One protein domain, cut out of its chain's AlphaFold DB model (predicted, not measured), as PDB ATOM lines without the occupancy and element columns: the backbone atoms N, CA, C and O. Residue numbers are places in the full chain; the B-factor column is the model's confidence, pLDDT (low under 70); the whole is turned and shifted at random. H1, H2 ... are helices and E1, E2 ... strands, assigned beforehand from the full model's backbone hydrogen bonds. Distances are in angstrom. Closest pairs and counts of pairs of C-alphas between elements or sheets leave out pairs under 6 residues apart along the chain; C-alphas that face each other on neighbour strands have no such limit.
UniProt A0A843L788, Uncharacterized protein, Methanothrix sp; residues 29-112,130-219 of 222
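This is residues 29 to 112 and 130 to 219 of the 222 residues of an uncharacterized protein of Methanothrix sp (UniProt A0A843L788). The model is a tall, twisted wall of ten antiparallel strands, with one long helix, H1, running across one face from near E10 to near E4. The strands E1 and E2 bend at one edge of the wall, and a small separate hairpin, E11 and E12, sits off to the side of it at the end of a short link. The printed part has 174 residues with two named helices and twelve named strands, in the order H1, E1 to E4, H2, E5 to E12, and its class is mixed, helices and strands. The large sheet runs E1 - E2 - E3 - E4 - E5 - E6 - E7 - E8 - E9 - E10. The whole is compact, with a radius of gyration of the C-alphas of 17.2 A and spans of 47 by 46 by 36 A.

Find C-alpha 29 at (26.873, 50.494, -25.050); from there H1 runs 37.4 A to C-alpha 54 at (27.951, 25.989, -53.261). Next come E1, residues 61 to 69, 22.9 A; E2, 72 to 80, 23.6 A; E3, 86 to 91; and E4, 97 to 105, 23.7 A. H2 is residues 106 to 109. Beyond the cut, look for E5 at 132 to 138, E6 at 145 to 151, E7 at 156 to 162, E8 at 168 to 174, E9 at 182 to 187 and E10 at 194 to 198. E11, 207 to 210, and E12, 215 to 218, follow, ending at C-alpha 218, (31.421, 63.576, -48.958).

Look along the large sheet for two meanders, each strand the antiparallel neighbour of the one before: E1 to E4 and E5 to E10. In the hairpin of E1 and E2, N 65 and O 76 are 2.9 A apart; E1 bends by 64 degrees at residue 66. E4, of the one meander, and E5, of the other, are antiparallel neighbours, with N 102 and O 135 within hydrogen-bond range at 2.9 A. H1 is on this sheet, forming two layers, a helix on one face of a sheet, at a height of 8.1 A, and runs across the strands, at 64 degrees to E4 on the local plane. Its closest C-alphas to E9 are Leu 34 and Leu 183, 6.1 A, and to E4 Met 52 and Leu 102, 6.3 A. Every O i to N i+4 pair in H1 is within hydrogen-bond range; H2, too short for one, only grazes the sheet. The hairpin E11 and E12, with N 210 and O 215 at 2.9 A, is apart from H1 and the large sheet's strands.

The farthest C-alphas, of Gly 190 and Asn 212, are 50.1 A apart. Residues 113 to 129 are not printed; C-alphas 112 and 130 are 20.8 A apart across that cut. Of the links printed whole, none is long. Mean pLDDT of the printed part is 77.8, with 46 residues under 70, among them 105 to 112 and 202 to 219.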
ATOM      1  N   SER A  29      27.920  50.603 -24.012       75.88
ATOM      2  CA  SER A  29      26.873  50.494 -25.050       75.88
ATOM      3  C   SER A  29      27.482  50.162 -26.408       75.88
ATOM      4  O   SER A  29      27.066  49.208 -27.054       75.88
ATOM      5  N   ASN A  30      28.545  50.878 -26.796       81.69
ATOM      6  CA  ASN A  30      29.221  50.635 -28.068       81.69
ATOM      7  C   ASN A  30      29.837  49.238 -28.143       81.69
ATOM      8  O   ASN A  30      29.737  48.600 -29.185       81.69
ATOM      9  N   ILE A  31      30.432  48.751 -27.048       83.38
ATOM     10  CA  ILE A  31      30.964  47.385 -26.985       83.38
ATOM     11  C   ILE A  31      29.840  46.360 -27.182       83.38
ATOM     12  O   ILE A  31      30.008  45.446 -27.980       83.38
ATOM     13  N   ALA A  32      28.703  46.511 -26.494       84.44
ATOM     14  CA  ALA A  32      27.573  45.589 -26.637       84.44
ATOM     15  C   ALA A  32      27.015  45.584 -28.070       84.44
ATOM     16  O   ALA A  32      26.859  44.525 -28.665       84.44
ATOM     17  N   GLU A  33      26.818  46.763 -28.664       86.94
ATOM     18  CA  GLU A  33      26.351  46.894 -30.047       86.94
ATOM     19  C   GLU A  33      27.345  46.296 -31.058       86.94
ATOM     20  O   GLU A  33      26.938  45.683 -32.043       86.94
ATOM     21  N   LEU A  34      28.655  46.427 -30.821       88.69
ATOM     22  CA  LEU A  34      29.677  45.799 -31.662       88.69
ATOM     23  C   LEU A  34      29.745  44.274 -31.488       88.69
ATOM     24  O   LEU A  34      30.073  43.573 -32.443       88.69
ATOM     25  N   GLU A  35      29.444  43.748 -30.302       86.69
ATOM     26  CA  GLU A  35      29.336  42.304 -30.043       86.69
ATOM     27  C   GLU A  35      28.078  41.704 -30.707       86.69
ATOM     28  O   GLU A  35      28.132  40.604 -31.271       86.69
ATOM     29  N   ASP A  36      26.970  42.448 -30.733       85.12
ATOM     30  CA  ASP A  36      25.769  42.078 -31.491       85.12
ATOM     31  C   ASP A  36      26.056  42.085 -33.002       85.12
ATOM     32  O   ASP A  36      25.797  41.093 -33.692       85.12
ATOM     33  N   LEU A  37      26.695  43.150 -33.508       84.25
ATOM     34  CA  LEU A  37      27.155  43.229 -34.899       84.25
ATOM     35  C   LEU A  37      28.138  42.109 -35.241       84.25
ATOM     36  O   LEU A  37      28.079  41.559 -36.338       84.25
ATOM     37  N   TRP A  38      29.036  41.740 -34.328       86.38
ATOM     38  CA  TRP A  38      29.931  40.606 -34.531       86.38
ATOM     39  C   TRP A  38      29.158  39.312 -34.736       86.38
ATOM     40  O   TRP A  38      29.442  38.581 -35.686       86.38
ATOM     41  N   THR A  39      28.184  39.035 -33.874       84.56
ATOM     42  CA  THR A  39      27.358  37.829 -33.966       84.56
ATOM     43  C   THR A  39      26.627  37.777 -35.308       84.56
ATOM     44  O   THR A  39      26.687  36.761 -36.008       84.56
ATOM     45  N   GLU A  40      26.016  38.890 -35.710       83.56
ATOM     46  CA  GLU A  40      25.296  39.021 -36.976       83.56
ATOM     47  C   GLU A  40      26.213  38.863 -38.200       83.56
ATOM     48  O   GLU A  40      25.948  38.053 -39.097       83.56
ATOM     49  N   LEU A  41      27.307  39.624 -38.251       83.81
ATOM     50  CA  LEU A  41      28.237  39.628 -39.381       83.81
ATOM     51  C   LEU A  41      28.968  38.300 -39.502       83.81
ATOM     52  O   LEU A  41      29.180  37.821 -40.613       83.81
ATOM     53  N   ASN A  42      29.316  37.661 -38.387       82.31
ATOM     54  CA  ASN A  42      29.962  36.356 -38.408       82.31
ATOM     55  C   ASN A  42      29.012  35.260 -38.918       82.31
ATOM     56  O   ASN A  42      29.444  34.391 -39.682       82.31
ATOM     57  N   ALA A  43      27.726  35.309 -38.555       80.81
ATOM     58  CA  ALA A  43      26.711  34.419 -39.120       80.81
ATOM     59  C   ALA A  43      26.534  34.665 -40.627       80.81
ATOM     60  O   ALA A  43      26.635  33.731 -41.423       80.81
ATOM     61  N   THR A  44      26.382  35.930 -41.029       79.94
ATOM     62  CA  THR A  44      26.265  36.335 -42.438       79.94
ATOM     63  C   THR A  44      27.481  35.900 -43.256       79.94
ATOM     64  O   THR A  44      27.330  35.309 -44.322       79.94
ATOM     65  N   MET A  45      28.695  36.109 -42.742       80.50
ATOM     66  CA  MET A  45      29.941  35.699 -43.395       80.50
ATOM     67  C   MET A  45      30.030  34.179 -43.535       80.50
ATOM     68  O   MET A  45      30.455  33.695 -44.582       80.50
ATOM     69  N   THR A  46      29.626  33.423 -42.511       80.19
ATOM     70  CA  THR A  46      29.606  31.951 -42.558       80.19
ATOM     71  C   THR A  46      28.667  31.461 -43.657       80.19
ATOM     72  O   THR A  46      29.069  30.654 -44.494       80.19
ATOM     73  N   ASN A  47      27.456  32.015 -43.705       79.00
ATOM     74  CA  ASN A  47      26.457  31.671 -44.708       79.00
ATOM     75  C   ASN A  47      26.919  32.044 -46.123       79.00
ATOM     76  O   ASN A  47      26.890  31.208 -47.017       79.00
ATOM     77  N   LEU A  48      27.429  33.261 -46.326       76.75
ATOM     78  CA  LEU A  48      27.947  33.696 -47.628       76.75
ATOM     79  C   LEU A  48      29.172  32.893 -48.075       76.75
ATOM     80  O   LEU A  48      29.325  32.633 -49.264       76.75
ATOM     81  N   SER A  49      30.031  32.473 -47.145       76.50
ATOM     82  CA  SER A  49      31.157  31.585 -47.462       76.50
ATOM     83  C   SER A  49      30.663  30.213 -47.927       76.50
ATOM     84  O   SER A  49      31.234  29.627 -48.847       76.50
ATOM     85  N   GLN A  50      29.582  29.708 -47.325       79.25
ATOM     86  CA  GLN A  50      28.932  28.476 -47.759       79.25
ATOM     87  C   GLN A  50      28.271  28.637 -49.134       79.25
ATOM     88  O   GLN A  50      28.488  27.793 -50.000       79.25
ATOM     89  N   GLU A  51      27.546  29.732 -49.376       79.38
ATOM     90  CA  GLU A  51      26.977  30.055 -50.694       79.38
ATOM     91  C   GLU A  51      28.062  30.175 -51.766       79.38
ATOM     92  O   GLU A  51      27.936  29.604 -52.844       79.38
ATOM     93  N   MET A  52      29.184  30.829 -51.455       77.19
ATOM     94  CA  MET A  52      30.326  30.928 -52.367       77.19
ATOM     95  C   MET A  52      30.887  29.547 -52.728       77.19
ATOM     96  O   MET A  52      31.234  29.311 -53.883       77.19
ATOM     97  N   SER A  53      30.942  28.622 -51.763       79.50
ATOM     98  CA  SER A  53      31.371  27.238 -52.000       79.50
ATOM     99  C   SER A  53      30.342  26.408 -52.774       79.50
ATOM    100  O   SER A  53      30.727  25.468 -53.467       79.50
ATOM    101  N   ASN A  54      29.053  26.716 -52.628       82.06
ATOM    102  CA  ASN A  54      27.951  25.989 -53.261       82.06
ATOM    103  C   ASN A  54      27.545  26.572 -54.620       82.06
ATOM    104  O   ASN A  54      26.742  25.956 -55.322       82.06
ATOM    105  N   PHE A  55      28.067  27.743 -54.990       80.50
ATOM    106  CA  PHE A  55      27.692  28.439 -56.211       80.50
ATOM    107  C   PHE A  55      27.927  27.555 -57.445       80.50
ATOM    108  O   PHE A  55      29.060  27.215 -57.800       80.50
ATOM    109  N   ASP A  56      26.840  27.206 -58.135       87.19
ATOM    110  CA  ASP A  56      26.873  26.351 -59.320       87.19
ATOM    111  C   ASP A  56      27.318  27.137 -60.559       87.19
ATOM    112  O   ASP A  56      26.519  27.611 -61.374       87.19
ATOM    113  N   LYS A  57      28.638  27.259 -60.712       85.81
ATOM    114  CA  LYS A  57      29.260  27.915 -61.868       85.81
ATOM    115  C   LYS A  57      28.863  27.290 -63.205       85.81
ATOM    116  O   LYS A  57      28.837  28.004 -64.204       85.81
ATOM    117  N   ALA A  58      28.587  25.986 -63.249       89.75
ATOM    118  CA  ALA A  58      28.331  25.279 -64.502       89.75
ATOM    119  C   ALA A  58      26.987  25.681 -65.126       89.75
ATOM    120  O   ALA A  58      26.856  25.695 -66.349       89.75
ATOM    121  N   ASN A  59      26.012  26.045 -64.290       89.56
ATOM    122  CA  ASN A  59      24.682  26.477 -64.721       89.56
ATOM    123  C   ASN A  59      24.495  28.005 -64.725       89.56
ATOM    124  O   ASN A  59      23.385  28.488 -64.968       89.56
ATOM    125  N   ALA A  60      25.555  28.770 -64.462       88.94
ATOM    126  CA  ALA A  60      25.514  30.224 -64.462       88.94
ATOM    127  C   ALA A  60      25.620  30.810 -65.880       88.94
ATOM    128  O   ALA A  60      26.298  30.279 -66.759       88.94
ATOM    129  N   THR A  61      24.986  31.962 -66.092       91.81
ATOM    130  CA  THR A  61      25.214  32.777 -67.293       91.81
ATOM    131  C   THR A  61      26.566  33.470 -67.166       91.81
ATOM    132  O   THR A  61      26.808  34.157 -66.173       91.81
ATOM    133  N   ILE A  62      27.439  33.303 -68.162       93.56
ATOM    134  CA  ILE A  62      28.817  33.810 -68.124       93.56
ATOM    135  C   ILE A  62      28.941  35.085 -68.964       93.56
ATOM    136  O   ILE A  62      28.463  35.140 -70.098       93.56
ATOM    137  N   SER A  63      29.621  36.098 -68.431       88.81
ATOM    138  CA  SER A  63      30.063  37.272 -69.192       88.81
ATOM    139  C   SER A  63      31.466  37.715 -68.779       88.81
ATOM    140  O   SER A  63      31.915  37.427 -67.670       88.81
ATOM    141  N   TYR A  64      32.161  38.421 -69.670       88.75
ATOM    142  CA  TYR A  64      33.549  38.852 -69.479       88.75
ATOM    143  C   TYR A  64      33.664  40.373 -69.553       88.75
ATOM    144  O   TYR A  64      32.927  41.018 -70.303       88.75
ATOM    145  N   GLY A  65      34.609  40.943 -68.813       85.81
ATOM    146  CA  GLY A  65      34.861  42.381 -68.812       85.81
ATOM    147  C   GLY A  65      36.209  42.759 -68.212       85.81
ATOM    148  O   GLY A  65      37.050  41.907 -67.928       85.81
ATOM    149  N   ARG A  66      36.407  44.065 -68.021       80.06
ATOM    150  CA  ARG A  66      37.518  44.621 -67.245       80.06
ATOM    151  C   ARG A  66      36.967  45.573 -66.201       80.06
ATOM    152  O   ARG A  66      36.099  46.384 -66.515       80.06
ATOM    153  N   GLU A  67      37.496  45.491 -64.991       72.94
ATOM    154  CA  GLU A  67      37.135  46.378 -63.885       72.94
ATOM    155  C   GLU A  67      38.410  46.896 -63.217       72.94
ATOM    156  O   GLU A  67      39.451  46.237 -63.250       72.94
ATOM    157  N   GLN A  68      38.333  48.092 -62.638       59.16
ATOM    158  CA  GLN A  68      39.427  48.677 -61.875       59.16
ATOM    159  C   GLN A  68      39.138  48.504 -60.380       59.16
ATOM    160  O   GLN A  68      38.095  48.948 -59.906       59.16
ATOM    161  N   VAL A  69      40.058  47.875 -59.650       58.22
ATOM    162  CA  VAL A  69      39.988  47.671 -58.194       58.22
ATOM    163  C   VAL A  69      41.264  48.244 -57.588       58.22
ATOM    164  O   VAL A  69      42.360  47.894 -58.021       58.22
ATOM    165  N   ASP A  70      41.131  49.180 -56.645       51.44
ATOM    166  CA  ASP A  70      42.252  49.882 -55.994       51.44
ATOM    167  C   ASP A  70      43.289  50.456 -56.985       51.44
ATOM    168  O   ASP A  70      44.499  50.417 -56.773       51.44
ATOM    169  N   GLY A  71      42.808  50.979 -58.119       48.88
ATOM    170  CA  GLY A  71      43.645  51.558 -59.174       48.88
ATOM    171  C   GLY A  71      44.253  50.546 -60.154       48.88
ATOM    172  O   GLY A  71      44.759  50.960 -61.199       48.88
ATOM    173  N   ILE A  72      44.139  49.243 -59.893       55.03
ATOM    174  CA  ILE A  72      44.664  48.164 -60.740       55.03
ATOM    175  C   ILE A  72      43.549  47.629 -61.645       55.03
ATOM    176  O   ILE A  72      42.424  47.403 -61.203       55.03
ATOM    177  N   TRP A  73      43.850  47.432 -62.930       67.88
ATOM    178  CA  TRP A  73      42.912  46.831 -63.876       67.88
ATOM    179  C   TRP A  73      42.975  45.310 -63.828       67.88
ATOM    180  O   TRP A  73      44.039  44.732 -64.031       67.88
ATOM    181  N   PHE A  74      41.815  44.682 -63.698       70.12
ATOM    182  CA  PHE A  74      41.656  43.234 -63.709       70.12
ATOM    183  C   PHE A  74      40.795  42.796 -64.887       70.12
ATOM    184  O   PHE A  74      39.874  43.508 -65.303       70.12
ATOM    185  N   ASN A  75      41.081  41.607 -65.412       75.25
ATOM    186  CA  ASN A  75      40.127  40.896 -66.255       75.25
ATOM    187  C   ASN A  75      39.093  40.246 -65.336       75.25
ATOM    188  O   ASN A  75      39.456  39.645 -64.329       75.25
ATOM    189  N   VAL A  76      37.812  40.370 -65.666       79.06
ATOM    190  CA  VAL A  76      36.725  39.894 -64.805       79.06
ATOM    191  C   VAL A  76      35.869  38.896 -65.555       79.06
ATOM    192  O   VAL A  76      35.411  39.172 -66.665       79.06
ATOM    193  N   THR A  77      35.618  37.755 -64.919       83.06
ATOM    194  CA  THR A  77      34.578  36.814 -65.343       83.06
ATOM    195  C   THR A  77      33.412  36.901 -64.371       83.06
ATOM    196  O   THR A  77      33.590  36.730 -63.168       83.06
ATOM    197  N   ASN A  78      32.219  37.178 -64.891       85.12
ATOM    198  CA  ASN A  78      30.982  37.234 -64.125       85.12
ATOM    199  C   ASN A  78      30.166  35.969 -64.388       85.12
ATOM    200  O   ASN A  78      29.813  35.687 -65.533       85.12
ATOM    201  N   TYR A  79      29.804  35.270 -63.320       85.44
ATOM    202  CA  TYR A  79      28.882  34.144 -63.323       85.44
ATOM    203  C   TYR A  79      27.586  34.593 -62.650       85.44
ATOM    204  O   TYR A  79      27.583  34.930 -61.470       85.44
ATOM    205  N   THR A  80      26.488  34.626 -63.399       85.44
ATOM    206  CA  THR A  80      25.168  35.031 -62.890       85.44
ATOM    207  C   THR A  80      24.265  33.812 -62.769       85.44
ATOM    208  O   THR A  80      23.924  33.186 -63.777       85.44
ATOM    209  N   ALA A  81      23.890  33.465 -61.542       82.69
ATOM    210  CA  ALA A  81      22.926  32.410 -61.263       82.69
ATOM    211  C   ALA A  81      21.488  32.866 -61.580       82.69
ATOM    212  O   ALA A  81      21.213  34.047 -61.806       82.69
ATOM    213  N   LYS A  82      20.549  31.913 -61.633       82.38
ATOM    214  CA  LYS A  82      19.143  32.175 -62.008       82.38
ATOM    215  C   LYS A  82      18.397  33.073 -61.020       82.38
ATOM    216  O   LYS A  82      17.443  33.736 -61.412       82.38
ATOM    217  N   ASP A  83      18.815  33.061 -59.765       79.75
ATOM    218  CA  ASP A  83      18.287  33.881 -58.672       79.75
ATOM    219  C   ASP A  83      18.853  35.316 -58.670       79.75
ATOM    220  O   ASP A  83      18.435  36.142 -57.867       79.75
ATOM    221  N   GLY A  84      19.786  35.632 -59.576       78.56
ATOM    222  CA  GLY A  84      20.450  36.931 -59.643       78.56
ATOM    223  C   GLY A  84      21.690  37.052 -58.757       78.56
ATOM    224  O   GLY A  84      22.304  38.123 -58.744       78.56
ATOM    225  N   THR A  85      22.095  35.985 -58.060       80.94
ATOM    226  CA  THR A  85      23.384  35.928 -57.363       80.94
ATOM    227  C   THR A  85      24.518  36.005 -58.380       80.94
ATOM    228  O   THR A  85      24.507  35.310 -59.403       80.94
ATOM    229  N   VAL A  86      25.509  36.858 -58.110       83.06
ATOM    230  CA  VAL A  86      26.647  37.069 -59.011       83.06
ATOM    231  C   VAL A  86      27.940  36.691 -58.309       83.06
ATOM    232  O   VAL A  86      28.295  37.274 -57.287       83.06
ATOM    233  N   LEU A  87      28.675  35.759 -58.908       83.12
ATOM    234  CA  LEU A  87      30.057  35.467 -58.561       83.12
ATOM    235  C   LEU A  87      30.972  36.132 -59.591       83.12
ATOM    236  O   LEU A  87      30.841  35.891 -60.792       83.12
ATOM    237  N   LYS A  88      31.901  36.965 -59.129       81.38
ATOM    238  CA  LYS A  88      32.932  37.588 -59.957       81.38
ATOM    239  C   LYS A  88      34.300  37.024 -59.619       81.38
ATOM    240  O   LYS A  88      34.679  36.969 -58.451       81.38
ATOM    241  N   GLU A  89      35.057  36.671 -60.647       81.50
ATOM    242  CA  GLU A  89      36.456  36.269 -60.523       81.50
ATOM    243  C   GLU A  89      37.343  37.296 -61.216       81.50
ATOM    244  O   GLU A  89      37.186  37.555 -62.413       81.50
ATOM    245  N   TYR A  90      38.252  37.884 -60.442       75.88
ATOM    246  CA  TYR A  90      39.222  38.871 -60.889       75.88
ATOM    247  C   TYR A  90      40.542  38.162 -61.166       75.88
ATOM    248  O   TYR A  90      41.181  37.599 -60.270       75.88
ATOM    249  N   LEU A  91      40.929  38.200 -62.431       73.31
ATOM    250  CA  LEU A  91      42.142  37.601 -62.942       73.31
ATOM    251  C   LEU A  91      43.206  38.686 -63.121       73.31
ATOM    252  O   LEU A  91      42.912  39.786 -63.610       73.31
ATOM    253  N   ASP A  92      44.436  38.368 -62.733       69.25
ATOM    254  CA  ASP A  92      45.601  39.195 -63.031       69.25
ATOM    255  C   ASP A  92      45.968  39.143 -64.530       69.25
ATOM    256  O   ASP A  92      45.315  38.490 -65.350       69.25
ATOM    257  N   GLU A  93      47.036  39.845 -64.909       71.00
ATOM    258  CA  GLU A  93      47.539  39.860 -66.288       71.00
ATOM    259  C   GLU A  93      48.018  38.488 -66.800       71.00
ATOM    260  O   GLU A  93      48.076  38.272 -68.010       71.00
ATOM    261  N   ASN A  94      48.288  37.541 -65.896       73.19
ATOM    262  CA  ASN A  94      48.673  36.163 -66.199       73.19
ATOM    263  C   ASN A  94      47.470  35.201 -66.213       73.19
ATOM    264  O   ASN A  94      47.659  33.985 -66.285       73.19
ATOM    265  N   ASN A  95      46.239  35.724 -66.152       65.06
ATOM    266  CA  ASN A  95      44.992  34.968 -66.016       65.06
ATOM    267  C   ASN A  95      44.929  34.073 -64.764       65.06
ATOM    268  O   ASN A  95      44.251  33.044 -64.764       65.06
ATOM    269  N   GLN A  96      45.618  34.454 -63.691       67.19
ATOM    270  CA  GLN A  96      45.510  33.799 -62.391       67.19
ATOM    271  C   GLN A  96      44.459  34.506 -61.537       67.19
ATOM    272  O   GLN A  96      44.430  35.735 -61.465       67.19
ATOM    273  N   THR A  97      43.595  33.736 -60.871       61.75
ATOM    274  CA  THR A  97      42.609  34.292 -59.936       61.75
ATOM    275  C   THR A  97      43.325  34.906 -58.744       61.75
ATOM    276  O   THR A  97      43.946  34.204 -57.950       61.75
ATOM    277  N   ASN A  98      43.217  36.223 -58.622       63.09
ATOM    278  CA  ASN A  98      43.802  36.988 -57.526       63.09
ATOM    279  C   ASN A  98      42.749  37.284 -56.442       63.09
ATOM    280  O   ASN A  98      43.029  37.280 -55.241       63.09
ATOM    281  N   GLN A  99      41.505  37.488 -56.876       68.25
ATOM    282  CA  GLN A  99      40.396  37.839 -56.003       68.25
ATOM    283  C   GLN A  99      39.084  37.245 -56.514       68.25
ATOM    284  O   GLN A  99      38.806  37.248 -57.715       68.25
ATOM    285  N   THR A 100      38.250  36.804 -55.578       66.56
ATOM    286  CA  THR A 100      36.887  36.343 -55.848       66.56
ATOM    287  C   THR A 100      35.907  37.182 -55.041       66.56
ATOM    288  O   THR A 100      36.143  37.476 -53.869       66.56
ATOM    289  N   MET A 101      34.809  37.594 -55.671       74.06
ATOM    290  CA  MET A 101      33.744  38.364 -55.036       74.06
ATOM    291  C   MET A 101      32.402  37.680 -55.254       74.06
ATOM    292  O   MET A 101      31.999  37.469 -56.397       74.06
ATOM    293  N   LEU A 102      31.681  37.399 -54.174       70.75
ATOM    294  CA  LEU A 102      30.284  36.981 -54.232       70.75
ATOM    295  C   LEU A 102      29.391  38.159 -53.842       70.75
ATOM    296  O   LEU A 102      29.572  38.776 -52.789       70.75
ATOM    297  N   VAL A 103      28.417  38.455 -54.695       75.44
ATOM    298  CA  VAL A 103      27.423  39.505 -54.482       75.44
ATOM    299  C   VAL A 103      26.051  38.855 -54.396       75.44
ATOM    300  O   VAL A 103      25.547  38.327 -55.391       75.44
ATOM    301  N   VAL A 104      25.443  38.932 -53.213       71.19
ATOM    302  CA  VAL A 104      24.127  38.343 -52.938       71.19
ATOM    303  C   VAL A 104      23.125  39.464 -52.632       71.19
ATOM    304  O   VAL A 104      23.414  40.337 -51.805       71.19
ATOM    305  N   PRO A 105      21.956  39.489 -53.298       63.47
ATOM    306  CA  PRO A 105      20.833  40.327 -52.895       63.47
ATOM    307  C   PRO A 105      20.449  40.080 -51.430       63.47
ATOM    308  O   PRO A 105      20.331  38.935 -51.001       63.47
ATOM    309  N   GLU A 106      20.216  41.143 -50.660       64.44
ATOM    310  CA  GLU A 106      19.845  41.024 -49.242       64.44
ATOM    311  C   GLU A 106      18.564  40.187 -49.037       64.44
ATOM    312  O   GLU A 106      18.476  39.387 -48.111       64.44
ATOM    313  N   GLU A 107      17.628  40.264 -49.984       59.34
ATOM    314  CA  GLU A 107      16.391  39.471 -50.049       59.34
ATOM    315  C   GLU A 107      16.590  37.951 -50.213       59.34
ATOM    316  O   GLU A 107      15.677  37.181 -49.927       59.34
ATOM    317  N   LEU A 108      17.770  37.488 -50.638       60.53
ATOM    318  CA  LEU A 108      18.088  36.054 -50.684       60.53
ATOM    319  C   LEU A 108      18.692  35.547 -49.365       60.53
ATOM    320  O   LEU A 108      18.695  34.340 -49.106       60.53
ATOM    321  N   LEU A 109      19.131  36.450 -48.480       60.59
ATOM    322  CA  LEU A 109      19.693  36.093 -47.172       60.59
ATOM    323  C   LEU A 109      18.622  35.756 -46.130       60.59
ATOM    324  O   LEU A 109      18.914  35.056 -45.160       60.59
ATOM    325  N   THR A 110      17.365  36.154 -46.353       49.81
ATOM    326  CA  THR A 110      16.228  35.776 -45.493       49.81
ATOM    327  C   THR A 110      15.939  34.271 -45.485       49.81
ATOM    328  O   THR A 110      15.291  33.773 -44.568       49.81
ATOM    329  N   THR A 111      16.462  33.513 -46.453       42.38
ATOM    330  CA  THR A 111      16.300  32.051 -46.540       42.38
ATOM    331  C   THR A 111      17.298  31.253 -45.687       42.38
ATOM    332  O   THR A 111      17.156  30.039 -45.563       42.38
ATOM    333  N   LEU A 112      18.285  31.910 -45.061       41.16
ATOM    334  CA  LEU A 112      19.427  31.258 -44.398       41.16
ATOM    335  C   LEU A 112      19.349  31.217 -42.857       41.16
ATOM    336  O   LEU A 112      20.360  31.005 -42.189       41.16
ATOM    337  N   PRO A 130      21.264  49.048 -54.283       56.88
ATOM    338  CA  PRO A 130      22.220  49.811 -53.480       56.88
ATOM    339  C   PRO A 130      22.653  49.150 -52.165       56.88
ATOM    340  O   PRO A 130      23.717  49.472 -51.642       56.88
ATOM    341  N   CYS A 131      21.876  48.190 -51.656       60.50
ATOM    342  CA  CYS A 131      22.140  47.499 -50.394       60.50
ATOM    343  C   CYS A 131      22.312  46.006 -50.663       60.50
ATOM    344  O   CYS A 131      21.348  45.275 -50.885       60.50
ATOM    345  N   ARG A 132      23.563  45.559 -50.731       70.94
ATOM    346  CA  ARG A 132      23.911  44.148 -50.900       70.94
ATOM    347  C   ARG A 132      25.026  43.796 -49.948       70.94
ATOM    348  O   ARG A 132      25.886  44.627 -49.657       70.94
ATOM    349  N   TRP A 133      25.028  42.543 -49.523       75.88
ATOM    350  CA  TRP A 133      26.197  41.990 -48.875       75.88
ATOM    351  C   TRP A 133      27.188  41.558 -49.937       75.88
ATOM    352  O   TRP A 133      26.849  40.854 -50.894       75.88
ATOM    353  N   VAL A 134      28.417  42.011 -49.753       67.69
ATOM    354  CA  VAL A 134      29.522  41.669 -50.631       67.69
ATOM    355  C   VAL A 134      30.550  40.919 -49.809       67.69
ATOM    356  O   VAL A 134      31.087  41.464 -48.843       67.69
ATOM    357  N   LEU A 135      30.807  39.672 -50.203       73.81
ATOM    358  CA  LEU A 135      31.906  38.873 -49.685       73.81
ATOM    359  C   LEU A 135      33.071  38.963 -50.670       73.81
ATOM    360  O   LEU A 135      32.932  38.600 -51.837       73.81
ATOM    361  N   LEU A 136      34.214  39.440 -50.197       70.25
ATOM    362  CA  LEU A 136      35.468  39.504 -50.935       70.25
ATOM    363  C   LEU A 136      36.440  38.507 -50.321       70.25
ATOM    364  O   LEU A 136      36.691  38.562 -49.121       70.25
ATOM    365  N   GLU A 137      37.039  37.656 -51.141       74.62
ATOM    366  CA  GLU A 137      38.165  36.822 -50.740       74.62
ATOM    367  C   GLU A 137      39.394  37.165 -51.585       74.62
ATOM    368  O   GLU A 137      39.347  37.148 -52.818       74.62
ATOM    369  N   ARG A 138      40.500  37.486 -50.907       73.00
ATOM    370  CA  ARG A 138      41.798  37.805 -51.510       73.00
ATOM    371  C   ARG A 138      42.854  36.841 -50.991       73.00
ATOM    372  O   ARG A 138      43.038  36.704 -49.779       73.00
ATOM    373  N   SER A 139      43.539  36.183 -51.921       70.50
ATOM    374  CA  SER A 139      44.591  35.210 -51.618       70.50
ATOM    375  C   SER A 139      45.540  35.028 -52.810       70.50
ATOM    376  O   SER A 139      45.515  33.985 -53.468       70.50
ATOM    377  N   PRO A 140      46.390  36.021 -53.123       52.91
ATOM    378  CA  PRO A 140      47.403  35.880 -54.165       52.91
ATOM    379  C   PRO A 140      48.489  34.890 -53.720       52.91
ATOM    380  O   PRO A 140      49.537  35.279 -53.213       52.91
ATOM    381  N   GLY A 141      48.233  33.590 -53.875       55.19
ATOM    382  CA  GLY A 141      49.218  32.536 -53.615       55.19
ATOM    383  C   GLY A 141      49.205  31.944 -52.203       55.19
ATOM    384  O   GLY A 141      50.210  31.375 -51.781       55.19
ATOM    385  N   GLY A 142      48.085  32.032 -51.476       68.75
ATOM    386  CA  GLY A 142      47.911  31.364 -50.183       68.75
ATOM    387  C   GLY A 142      47.688  32.332 -49.026       68.75
ATOM    388  O   GLY A 142      46.612  32.908 -48.891       68.75
ATOM    389  N   TYR A 143      48.673  32.476 -48.144       73.44
ATOM    390  CA  TYR A 143      48.504  33.225 -46.899       73.44
ATOM    391  C   TYR A 143      49.229  34.581 -46.932       73.44
ATOM    392  O   TYR A 143      50.300  34.670 -47.535       73.44
ATOM    393  N   PRO A 144      48.690  35.612 -46.254       77.06
ATOM    394  CA  PRO A 144      47.423  35.604 -45.519       77.06
ATOM    395  C   PRO A 144      46.201  35.575 -46.452       77.06
ATOM    396  O   PRO A 144      46.200  36.185 -47.521       77.06
ATOM    397  N   ARG A 145      45.141  34.878 -46.027       79.56
ATOM    398  CA  ARG A 145      43.818  34.982 -46.658       79.56
ATOM    399  C   ARG A 145      43.081  36.143 -46.020       79.56
ATOM    400  O   ARG A 145      42.881  36.149 -44.806       79.56
ATOM    401  N   ILE A 146      42.656  37.103 -46.833       77.19
ATOM    402  CA  ILE A 146      41.860  38.240 -46.375       77.19
ATOM    403  C   ILE A 146      40.443  38.052 -46.899       77.19
ATOM    404  O   ILE A 146      40.220  38.011 -48.108       77.19
ATOM    405  N   ILE A 147      39.497  37.938 -45.975       80.06
ATOM    406  CA  ILE A 147      38.072  37.815 -46.259       80.06
ATOM    407  C   ILE A 147      37.397  39.070 -45.728       80.06
ATOM    408  O   ILE A 147      37.548  39.407 -44.555       80.06
ATOM    409  N   GLU A 148      36.655  39.768 -46.569       80.19
ATOM    410  CA  GLU A 148      35.909  40.953 -46.169       80.19
ATOM    411  C   GLU A 148      34.438  40.770 -46.480       80.19
ATOM    412  O   GLU A 148      34.068  40.360 -47.574       80.19
ATOM    413  N   LEU A 149      33.603  41.110 -45.510       81.06
ATOM    414  CA  LEU A 149      32.172  41.236 -45.671       81.06
ATOM    415  C   LEU A 149      31.820  42.698 -45.432       81.06
ATOM    416  O   LEU A 149      32.158  43.238 -44.382       81.06
ATOM    417  N   TYR A 150      31.142  43.347 -46.369       77.44
ATOM    418  CA  TYR A 150      30.663  44.708 -46.150       77.44
ATOM    419  C   TYR A 150      29.250  44.901 -46.687       77.44
ATOM    420  O   TYR A 150      28.846  44.264 -47.664       77.44
ATOM    421  N   ASN A 151      28.511  45.790 -46.027       78.31
ATOM    422  CA  ASN A 151      27.227  46.295 -46.495       78.31
ATOM    423  C   ASN A 151      27.337  47.824 -46.594       78.31
ATOM    424  O   ASN A 151      27.451  48.490 -45.560       78.31
ATOM    425  N   PRO A 152      27.330  48.390 -47.815       68.38
ATOM    426  CA  PRO A 152      27.544  49.815 -48.007       68.38
ATOM    427  C   PRO A 152      26.417  50.649 -47.399       68.38
ATOM    428  O   PRO A 152      26.710  51.683 -46.821       68.38
ATOM    429  N   CYS A 153      25.161  50.196 -47.438       72.81
ATOM    430  CA  CYS A 153      24.037  50.949 -46.874       72.81
ATOM    431  C   CYS A 153      24.101  51.041 -45.355       72.81
ATOM    432  O   CYS A 153      23.907  52.113 -44.786       72.81
ATOM    433  N   ARG A 154      24.399  49.913 -44.707       76.06
ATOM    434  CA  ARG A 154      24.513  49.840 -43.249       76.06
ATOM    435  C   ARG A 154      25.823  50.403 -42.723       76.06
ATOM    436  O   ARG A 154      25.947  50.531 -41.514       76.06
ATOM    437  N   LEU A 155      26.775  50.723 -43.606       80.81
ATOM    438  CA  LEU A 155      28.086  51.245 -43.227       80.81
ATOM    439  C   LEU A 155      28.808  50.331 -42.231       80.81
ATOM    440  O   LEU A 155      29.480  50.791 -41.314       80.81
ATOM    441  N   VAL A 156      28.687  49.020 -42.426       84.25
ATOM    442  CA  VAL A 156      29.362  48.020 -41.592       84.25
ATOM    443  C   VAL A 156      30.297  47.173 -42.431       84.25
ATOM    444  O   VAL A 156      30.001  46.829 -43.583       84.25
ATOM    445  N   LYS A 157      31.432  46.815 -41.836       83.88
ATOM    446  CA  LYS A 157      32.433  45.951 -42.450       83.88
ATOM    447  C   LYS A 157      32.995  44.980 -41.430       83.88
ATOM    448  O   LYS A 157      33.350  45.358 -40.321       83.88
ATOM    449  N   MET A 158      33.143  43.736 -41.847       85.69
ATOM    450  CA  MET A 158      33.920  42.722 -41.163       85.69
ATOM    451  C   MET A 158      35.126  42.372 -42.031       85.69
ATOM    452  O   MET A 158      34.976  42.028 -43.199       85.69
ATOM    453  N   THR A 159      36.323  42.424 -41.459       87.56
ATOM    454  CA  THR A 159      37.555  41.934 -42.084       87.56
ATOM    455  C   THR A 159      38.074  40.767 -41.267       87.56
ATOM    456  O   THR A 159      38.361  40.923 -40.087       87.56
ATOM    457  N   THR A 160      38.227  39.608 -41.896       88.31
ATOM    458  CA  THR A 160      38.891  38.437 -41.330       88.31
ATOM    459  C   THR A 160      40.213  38.224 -42.051       88.31
ATOM    460  O   THR A 160      40.237  37.965 -43.250       88.31
ATOM    461  N   ILE A 161      41.313  38.291 -41.312       88.88
ATOM    462  CA  ILE A 161      42.643  37.905 -41.776       88.88
ATOM    463  C   ILE A 161      42.930  36.528 -41.196       88.88
ATOM    464  O   ILE A 161      42.868  36.341 -39.981       88.88
ATOM    465  N   VAL A 162      43.202  35.562 -42.066       88.88
ATOM    466  CA  VAL A 162      43.638  34.220 -41.689       88.88
ATOM    467  C   VAL A 162      45.106  34.098 -42.054       88.88
ATOM    468  O   VAL A 162      45.468  34.245 -43.220       88.88
ATOM    469  N   GLU A 163      45.932  33.833 -41.055       92.00
ATOM    470  CA  GLU A 163      47.371  33.639 -41.188       92.00
ATOM    471  C   GLU A 163      47.713  32.163 -41.428       92.00
ATOM    472  O   GLU A 163      46.916  31.260 -41.155       92.00
ATOM    473  N   ALA A 164      48.930  31.906 -41.915       90.00
ATOM    474  CA  ALA A 164      49.400  30.552 -42.222       90.00
ATOM    475  C   ALA A 164      49.459  29.628 -40.992       90.00
ATOM    476  O   ALA A 164      49.322  28.412 -41.121       90.00
ATOM    477  N   ASP A 165      49.655  30.193 -39.800       91.62
ATOM    478  CA  ASP A 165      49.685  29.462 -38.530       91.62
ATOM    479  C   ASP A 165      48.280  29.129 -37.992       91.62
ATOM    480  O   ASP A 165      48.161  28.512 -36.936       91.62
ATOM    481  N   GLY A 166      47.216  29.525 -38.700       89.94
ATOM    482  CA  GLY A 166      45.825  29.370 -38.275       89.94
ATOM    483  C   GLY A 166      45.322  30.487 -37.359       89.94
ATOM    484  O   GLY A 166      44.165  30.436 -36.930       89.94
ATOM    485  N   THR A 167      46.143  31.499 -37.060       94.06
ATOM    486  CA  THR A 167      45.694  32.710 -36.370       94.06
ATOM    487  C   THR A 167      44.647  33.423 -37.218       94.06
ATOM    488  O   THR A 167      44.811  33.624 -38.421       94.06
ATOM    489  N   ARG A 168      43.546  33.816 -36.576       94.31
ATOM    490  CA  ARG A 168      42.472  34.600 -37.185       94.31
ATOM    491  C   ARG A 168      42.335  35.926 -36.458       94.31
ATOM    492  O   ARG A 168      42.038  35.938 -35.264       94.31
ATOM    493  N   THR A 169      42.487  37.017 -37.192       95.12
ATOM    494  CA  THR A 169      42.195  38.369 -36.710       95.12
ATOM    495  C   THR A 169      40.928  38.851 -37.391       95.12
ATOM    496  O   THR A 169      40.880  38.947 -38.614       95.12
ATOM    497  N   ILE A 170      39.898  39.135 -36.604       93.81
ATOM    498  CA  ILE A 170      38.616  39.647 -37.073       93.81
ATOM    499  C   ILE A 170      38.479  41.085 -36.589       93.81
ATOM    500  O   ILE A 170      38.607  41.337 -35.397       93.81
ATOM    501  N   ALA A 171      38.191  42.012 -37.494       93.69
ATOM    502  CA  ALA A 171      37.812  43.380 -37.168       93.69
ATOM    503  C   ALA A 171      36.386  43.634 -37.660       93.69
ATOM    504  O   ALA A 171      36.126  43.490 -38.852       93.69
ATOM    505  N   ILE A 172      35.482  44.002 -36.756       92.62
ATOM    506  CA  ILE A 172      34.124  44.461 -37.064       92.62
ATOM    507  C   ILE A 172      34.093  45.957 -36.858       92.62
ATOM    508  O   ILE A 172      34.298  46.407 -35.737       92.62
ATOM    509  N   GLN A 173      33.834  46.701 -37.921       89.94
ATOM    510  CA  GLN A 173      33.759  48.147 -37.896       89.94
ATOM    511  C   GLN A 173      32.352  48.624 -38.254       89.94
ATOM    512  O   GLN A 173      31.785  48.206 -39.267       89.94
ATOM    513  N   ASP A 174      31.836  49.536 -37.438       89.25
ATOM    514  CA  ASP A 174      30.644  50.334 -37.704       89.25
ATOM    515  C   ASP A 174      31.076  51.759 -38.072       89.25
ATOM    516  O   ASP A 174      31.464  52.559 -37.220       89.25
ATOM    517  N   TYR A 175      31.043  52.084 -39.362       84.38
ATOM    518  CA  TYR A 175      31.472  53.393 -39.854       84.38
ATOM    519  C   TYR A 175      30.506  54.521 -39.473       84.38
ATOM    520  O   TYR A 175      30.878  55.681 -39.638       84.38
ATOM    521  N   THR A 176      29.312  54.222 -38.947       82.88
ATOM    522  CA  THR A 176      28.380  55.249 -38.451       82.88
ATOM    523  C   THR A 176      28.840  55.874 -37.133       82.88
ATOM    524  O   THR A 176      28.367  56.946 -36.755       82.88
ATOM    525  N   LYS A 177      29.783  55.227 -36.435       84.06
ATOM    526  CA  LYS A 177      30.292  55.662 -35.134       84.06
ATOM    527  C   LYS A 177      31.649  56.347 -35.262       84.06
ATOM    528  O   LYS A 177      32.573  55.835 -35.893       84.06
ATOM    529  N   GLU A 178      31.788  57.481 -34.577       81.50
ATOM    530  CA  GLU A 178      33.018  58.288 -34.574       81.50
ATOM    531  C   GLU A 178      34.132  57.720 -33.675       81.50
ATOM    532  O   GLU A 178      35.310  57.992 -33.903       81.50
ATOM    533  N   LYS A 179      33.778  56.957 -32.632       86.12
ATOM    534  CA  LYS A 179      34.707  56.409 -31.628       86.12
ATOM    535  C   LYS A 179      34.295  55.023 -31.179       86.12
ATOM    536  O   LYS A 179      33.109  54.703 -31.203       86.12
ATOM    537  N   ASP A 180      35.284  54.254 -30.719       88.94
ATOM    538  CA  ASP A 180      35.117  52.882 -30.228       88.94
ATOM    539  C   ASP A 180      34.219  52.087 -31.178       88.94
ATOM    540  O   ASP A 180      33.242  51.455 -30.786       88.94
ATOM    541  N   ASN A 181      34.517  52.248 -32.467       90.31
ATOM    542  CA  ASN A 181      33.678  51.842 -33.580       90.31
ATOM    543  C   ASN A 181      34.156  50.541 -34.214       90.31
ATOM    544  O   ASN A 181      33.571  50.092 -35.195       90.31
ATOM    545  N   THR A 182      35.239  49.966 -33.690       93.31
ATOM    546  CA  THR A 182      35.811  48.728 -34.195       93.31
ATOM    547  C   THR A 182      36.047  47.742 -33.064       93.31
ATOM    548  O   THR A 182      36.858  47.999 -32.175       93.31
ATOM    549  N   LEU A 183      35.397  46.583 -33.124       95.12
ATOM    550  CA  LEU A 183      35.725  45.432 -32.288       95.12
ATOM    551  C   LEU A 183      36.762  44.570 -33.001       95.12
ATOM    552  O   LEU A 183      36.550  44.140 -34.135       95.12
ATOM    553  N   VAL A 184      37.864  44.281 -32.316       95.06
ATOM    554  CA  VAL A 184      38.908  43.376 -32.790       95.06
ATOM    555  C   VAL A 184      38.891  42.102 -31.955       95.06
ATOM    556  O   VAL A 184      38.986  42.143 -30.729       95.06
ATOM    557  N   VAL A 185      38.795  40.960 -32.630       94.88
ATOM    558  CA  VAL A 185      38.810  39.617 -32.046       94.88
ATOM    559  C   VAL A 185      39.984  38.843 -32.636       94.88
ATOM    560  O   VAL A 185      40.056  38.643 -33.847       94.88
ATOM    561  N   ILE A 186      40.899  38.373 -31.789       95.25
ATOM    562  CA  ILE A 186      42.061  37.582 -32.202       95.25
ATOM    563  C   ILE A 186      41.927  36.170 -31.641       95.25
ATOM    564  O   ILE A 186      41.859  35.953 -30.430       95.25
ATOM    565  N   MET A 187      41.915  35.188 -32.535       95.38
ATOM    566  CA  MET A 187      41.859  33.767 -32.210       95.38
ATOM    567  C   MET A 187      43.166  33.117 -32.651       95.38
ATOM    568  O   MET A 187      43.423  33.014 -33.849       95.38
ATOM    569  N   ARG A 188      43.990  32.671 -31.696       95.25
ATOM    570  CA  ARG A 188      45.235  31.937 -31.983       95.25
ATOM    571  C   ARG A 188      45.093  30.474 -31.552       95.25
ATOM    572  O   ARG A 188      44.540  30.228 -30.476       95.25
ATOM    573  N   PRO A 189      45.594  29.496 -32.327       94.44
ATOM    574  CA  PRO A 189      45.507  28.088 -31.949       94.44
ATOM    575  C   PRO A 189      46.106  27.815 -30.564       94.44
ATOM    576  O   PRO A 189      47.224  28.225 -30.253       94.44
ATOM    577  N   GLY A 190      45.343  27.133 -29.707       93.88
ATOM    578  CA  GLY A 190      45.778  26.778 -28.352       93.88
ATOM    579  C   GLY A 190      45.919  27.957 -27.379       93.88
ATOM    580  O   GLY A 190      46.486  27.780 -26.298       93.88
ATOM    581  N   LYS A 191      45.428  29.153 -27.728       95.12
ATOM    582  CA  LYS A 191      45.407  30.328 -26.846       95.12
ATOM    583  C   LYS A 191      43.973  30.801 -26.595       95.12
ATOM    584  O   LYS A 191      43.106  30.583 -27.440       95.12
ATOM    585  N   PRO A 192      43.713  31.462 -25.452       93.75
ATOM    586  CA  PRO A 192      42.456  32.168 -25.241       93.75
ATOM    587  C   PRO A 192      42.209  33.206 -26.341       93.75
ATOM    588  O   PRO A 192      43.152  33.811 -26.852       93.75
ATOM    589  N   THR A 193      40.942  33.422 -26.683       93.31
ATOM    590  CA  THR A 193      40.538  34.499 -27.590       93.31
ATOM    591  C   THR A 193      40.789  35.852 -26.932       93.31
ATOM    592  O   THR A 193      40.332  36.097 -25.816       93.31
ATOM    593  N   GLU A 194      41.481  36.740 -27.638       94.25
ATOM    594  CA  GLU A 194      41.685  38.128 -27.227       94.25
ATOM    595  C   GLU A 194      40.638  39.019 -27.889       94.25
ATOM    596  O   GLU A 194      40.294  38.819 -29.056       94.25
ATOM    597  N   ARG A 195      40.131  40.002 -27.141       93.31
ATOM    598  CA  ARG A 195      39.161  40.978 -27.634       93.31
ATOM    599  C   ARG A 195      39.470  42.357 -27.095       93.31
ATOM    600  O   ARG A 195      39.778  42.497 -25.911       93.31
ATOM    601  N   TYR A 196      39.357  43.356 -27.949       92.62
ATOM    602  CA  TYR A 196      39.443  44.755 -27.555       92.62
ATOM    603  C   TYR A 196      38.705  45.623 -28.566       92.62
ATOM    604  O   TYR A 196      38.463  45.214 -29.700       92.62
ATOM    605  N   VAL A 197      38.348  46.827 -28.136       92.44
ATOM    606  CA  VAL A 197      37.755  47.840 -29.003       92.44
ATOM    607  C   VAL A 197      38.784  48.921 -29.278       92.44
ATOM    608  O   VAL A 197      39.579  49.279 -28.408       92.44
ATOM    609  N   GLU A 198      38.773  49.417 -30.505       92.75
ATOM    610  CA  GLU A 198      39.585  50.541 -30.936       92.75
ATOM    611  C   GLU A 198      38.762  51.515 -31.781       92.75
ATOM    612  O   GLU A 198      37.659  51.216 -32.248       92.75
ATOM    613  N   THR A 199      39.316  52.707 -31.972       89.25
ATOM    614  CA  THR A 199      38.756  53.713 -32.871       89.25
ATOM    615  C   THR A 199      39.518  53.673 -34.189       89.25
ATOM    616  O   THR A 199      40.720  53.938 -34.221       89.25
ATOM    617  N   ARG A 200      38.815  53.365 -35.278       87.94
ATOM    618  CA  ARG A 200      39.307  53.503 -36.653       87.94
ATOM    619  C   ARG A 200      38.560  54.632 -37.358       87.94
ATOM    620  O   ARG A 200      37.435  54.937 -36.960       87.94
ATOM    621  N   PRO A 201      39.134  55.244 -38.411       80.44
ATOM    622  CA  PRO A 201      38.418  56.235 -39.206       80.44
ATOM    623  C   PRO A 201      37.053  55.697 -39.661       80.44
ATOM    624  O   PRO A 201      36.985  54.665 -40.330       80.44
ATOM    625  N   GLY A 202      35.987  56.366 -39.216       69.00
ATOM    626  CA  GLY A 202      34.606  56.113 -39.623       69.00
ATOM    627  C   GLY A 202      34.282  56.776 -40.962       69.00
ATOM    628  O   GLY A 202      35.180  57.232 -41.676       69.00
ATOM    629  N   LEU A 203      32.995  56.855 -41.294       67.94
ATOM    630  CA  LEU A 203      32.547  57.728 -42.370       67.94
ATOM    631  C   LEU A 203      32.774  59.189 -41.929       67.94
ATOM    632  O   LEU A 203      32.339  59.551 -40.834       67.94
ATOM    633  N   PRO A 204      33.448  60.033 -42.731       65.44
ATOM    634  CA  PRO A 204      33.590  61.444 -42.393       65.44
ATOM    635  C   PRO A 204      32.213  62.115 -42.189       65.44
ATOM    636  O   PRO A 204      31.277  61.815 -42.936       65.44
ATOM    637  N   PRO A 205      32.053  63.012 -41.198       64.44
ATOM    638  CA  PRO A 205      30.758  63.617 -40.856       64.44
ATOM    639  C   PRO A 205      30.150  64.466 -41.987       64.44
ATOM    640  O   PRO A 205      28.950  64.732 -42.006       64.44
ATOM    641  N   GLU A 206      30.963  64.899 -42.948       67.50
ATOM    642  CA  GLU A 206      30.552  65.599 -44.165       67.50
ATOM    643  C   GLU A 206      29.927  64.693 -45.234       67.50
ATOM    644  O   GLU A 206      29.450  65.201 -46.258       67.50
ATOM    645  N   CYS A 207      29.963  63.376 -45.035       68.31
ATOM    646  CA  CYS A 207      29.429  62.404 -45.969       68.31
ATOM    647  C   CYS A 207      27.969  62.091 -45.656       68.31
ATOM    648  O   CYS A 207      27.596  61.775 -44.529       68.31
ATOM    649  N   SER A 208      27.137  62.129 -46.689       66.00
ATOM    650  CA  SER A 208      25.724  61.763 -46.606       66.00
ATOM    651  C   SER A 208      25.380  60.743 -47.677       66.00
ATOM    652  O   SER A 208      25.931  60.789 -48.778       66.00
ATOM    653  N   TRP A 209      24.446  59.845 -47.365       67.44
ATOM    654  CA  TRP A 209      23.870  58.949 -48.359       67.44
ATOM    655  C   TRP A 209      23.119  59.754 -49.424       67.44
ATOM    656  O   TRP A 209      22.271  60.588 -49.101       67.44
ATOM    657  N   CYS A 210      23.443  59.525 -50.692       60.53
ATOM    658  CA  CYS A 210      22.777  60.153 -51.822       60.53
ATOM    659  C   CYS A 210      21.791  59.161 -52.445       60.53
ATOM    660  O   CYS A 210      22.204  58.212 -53.104       60.53
ATOM    661  N   ASP A 211      20.485  59.396 -52.297       51.53
ATOM    662  CA  ASP A 211      19.444  58.486 -52.810       51.53
ATOM    663  C   ASP A 211      19.442  58.337 -54.337       51.53
ATOM    664  O   ASP A 211      18.947  57.344 -54.856       51.53
ATOM    665  N   ASN A 212      19.990  59.311 -55.072       54.75
ATOM    666  CA  ASN A 212      20.035  59.265 -56.536       54.75
ATOM    667  C   ASN A 212      21.205  58.433 -57.075       54.75
ATOM    668  O   ASN A 212      21.075  57.801 -58.121       54.75
ATOM    669  N   THR A 213      22.367  58.494 -56.419       52.22
ATOM    670  CA  THR A 213      23.575  57.754 -56.829       52.22
ATOM    671  C   THR A 213      23.759  56.474 -56.031       52.22
ATOM    672  O   THR A 213      24.529  55.605 -56.436       52.22
ATOM    673  N   HIS A 214      23.024  56.350 -54.926       47.50
ATOM    674  CA  HIS A 214      23.102  55.274 -53.960       47.50
ATOM    675  C   HIS A 214      24.519  55.028 -53.433       47.50
ATOM    676  O   HIS A 214      24.994  53.895 -53.333       47.50
ATOM    677  N   GLN A 215      25.221  56.116 -53.141       51.38
ATOM    678  CA  GLN A 215      26.563  56.108 -52.580       51.38
ATOM    679  C   GLN A 215      26.649  57.157 -51.471       51.38
ATOM    680  O   GLN A 215      25.860  58.104 -51.431       51.38
ATOM    681  N   TYR A 216      27.617  56.997 -50.570       59.50
ATOM    682  CA  TYR A 216      27.979  58.062 -49.644       59.50
ATOM    683  C   TYR A 216      28.838  59.085 -50.383       59.50
ATOM    684  O   TYR A 216      29.916  58.759 -50.877       59.50
ATOM    685  N   GLU A 217      28.351  60.319 -50.462       64.50
ATOM    686  CA  GLU A 217      29.065  61.437 -51.073       64.50
ATOM    687  C   GLU A 217      29.501  62.405 -49.974       64.50
ATOM    688  O   GLU A 217      28.681  62.887 -49.190       64.50
ATOM    689  N   CYS A 218      30.803  62.669 -49.915       69.50
ATOM    690  CA  CYS A 218      31.421  63.576 -48.958       69.50
ATOM    691  C   CYS A 218      31.551  64.959 -49.581       69.50
ATOM    692  O   CYS A 218      32.055  65.091 -50.699       69.50
ATOM    693  N   LYS A 219      31.108  66.005 -48.877       68.81
ATOM    694  CA  LYS A 219      31.398  67.375 -49.316       68.81
ATOM    695  C   LYS A 219      32.912  67.585 -49.258       68.81
ATOM    696  O   LYS A 219      33.507  67.351 -48.214       68.81
TER     697      LYS A 219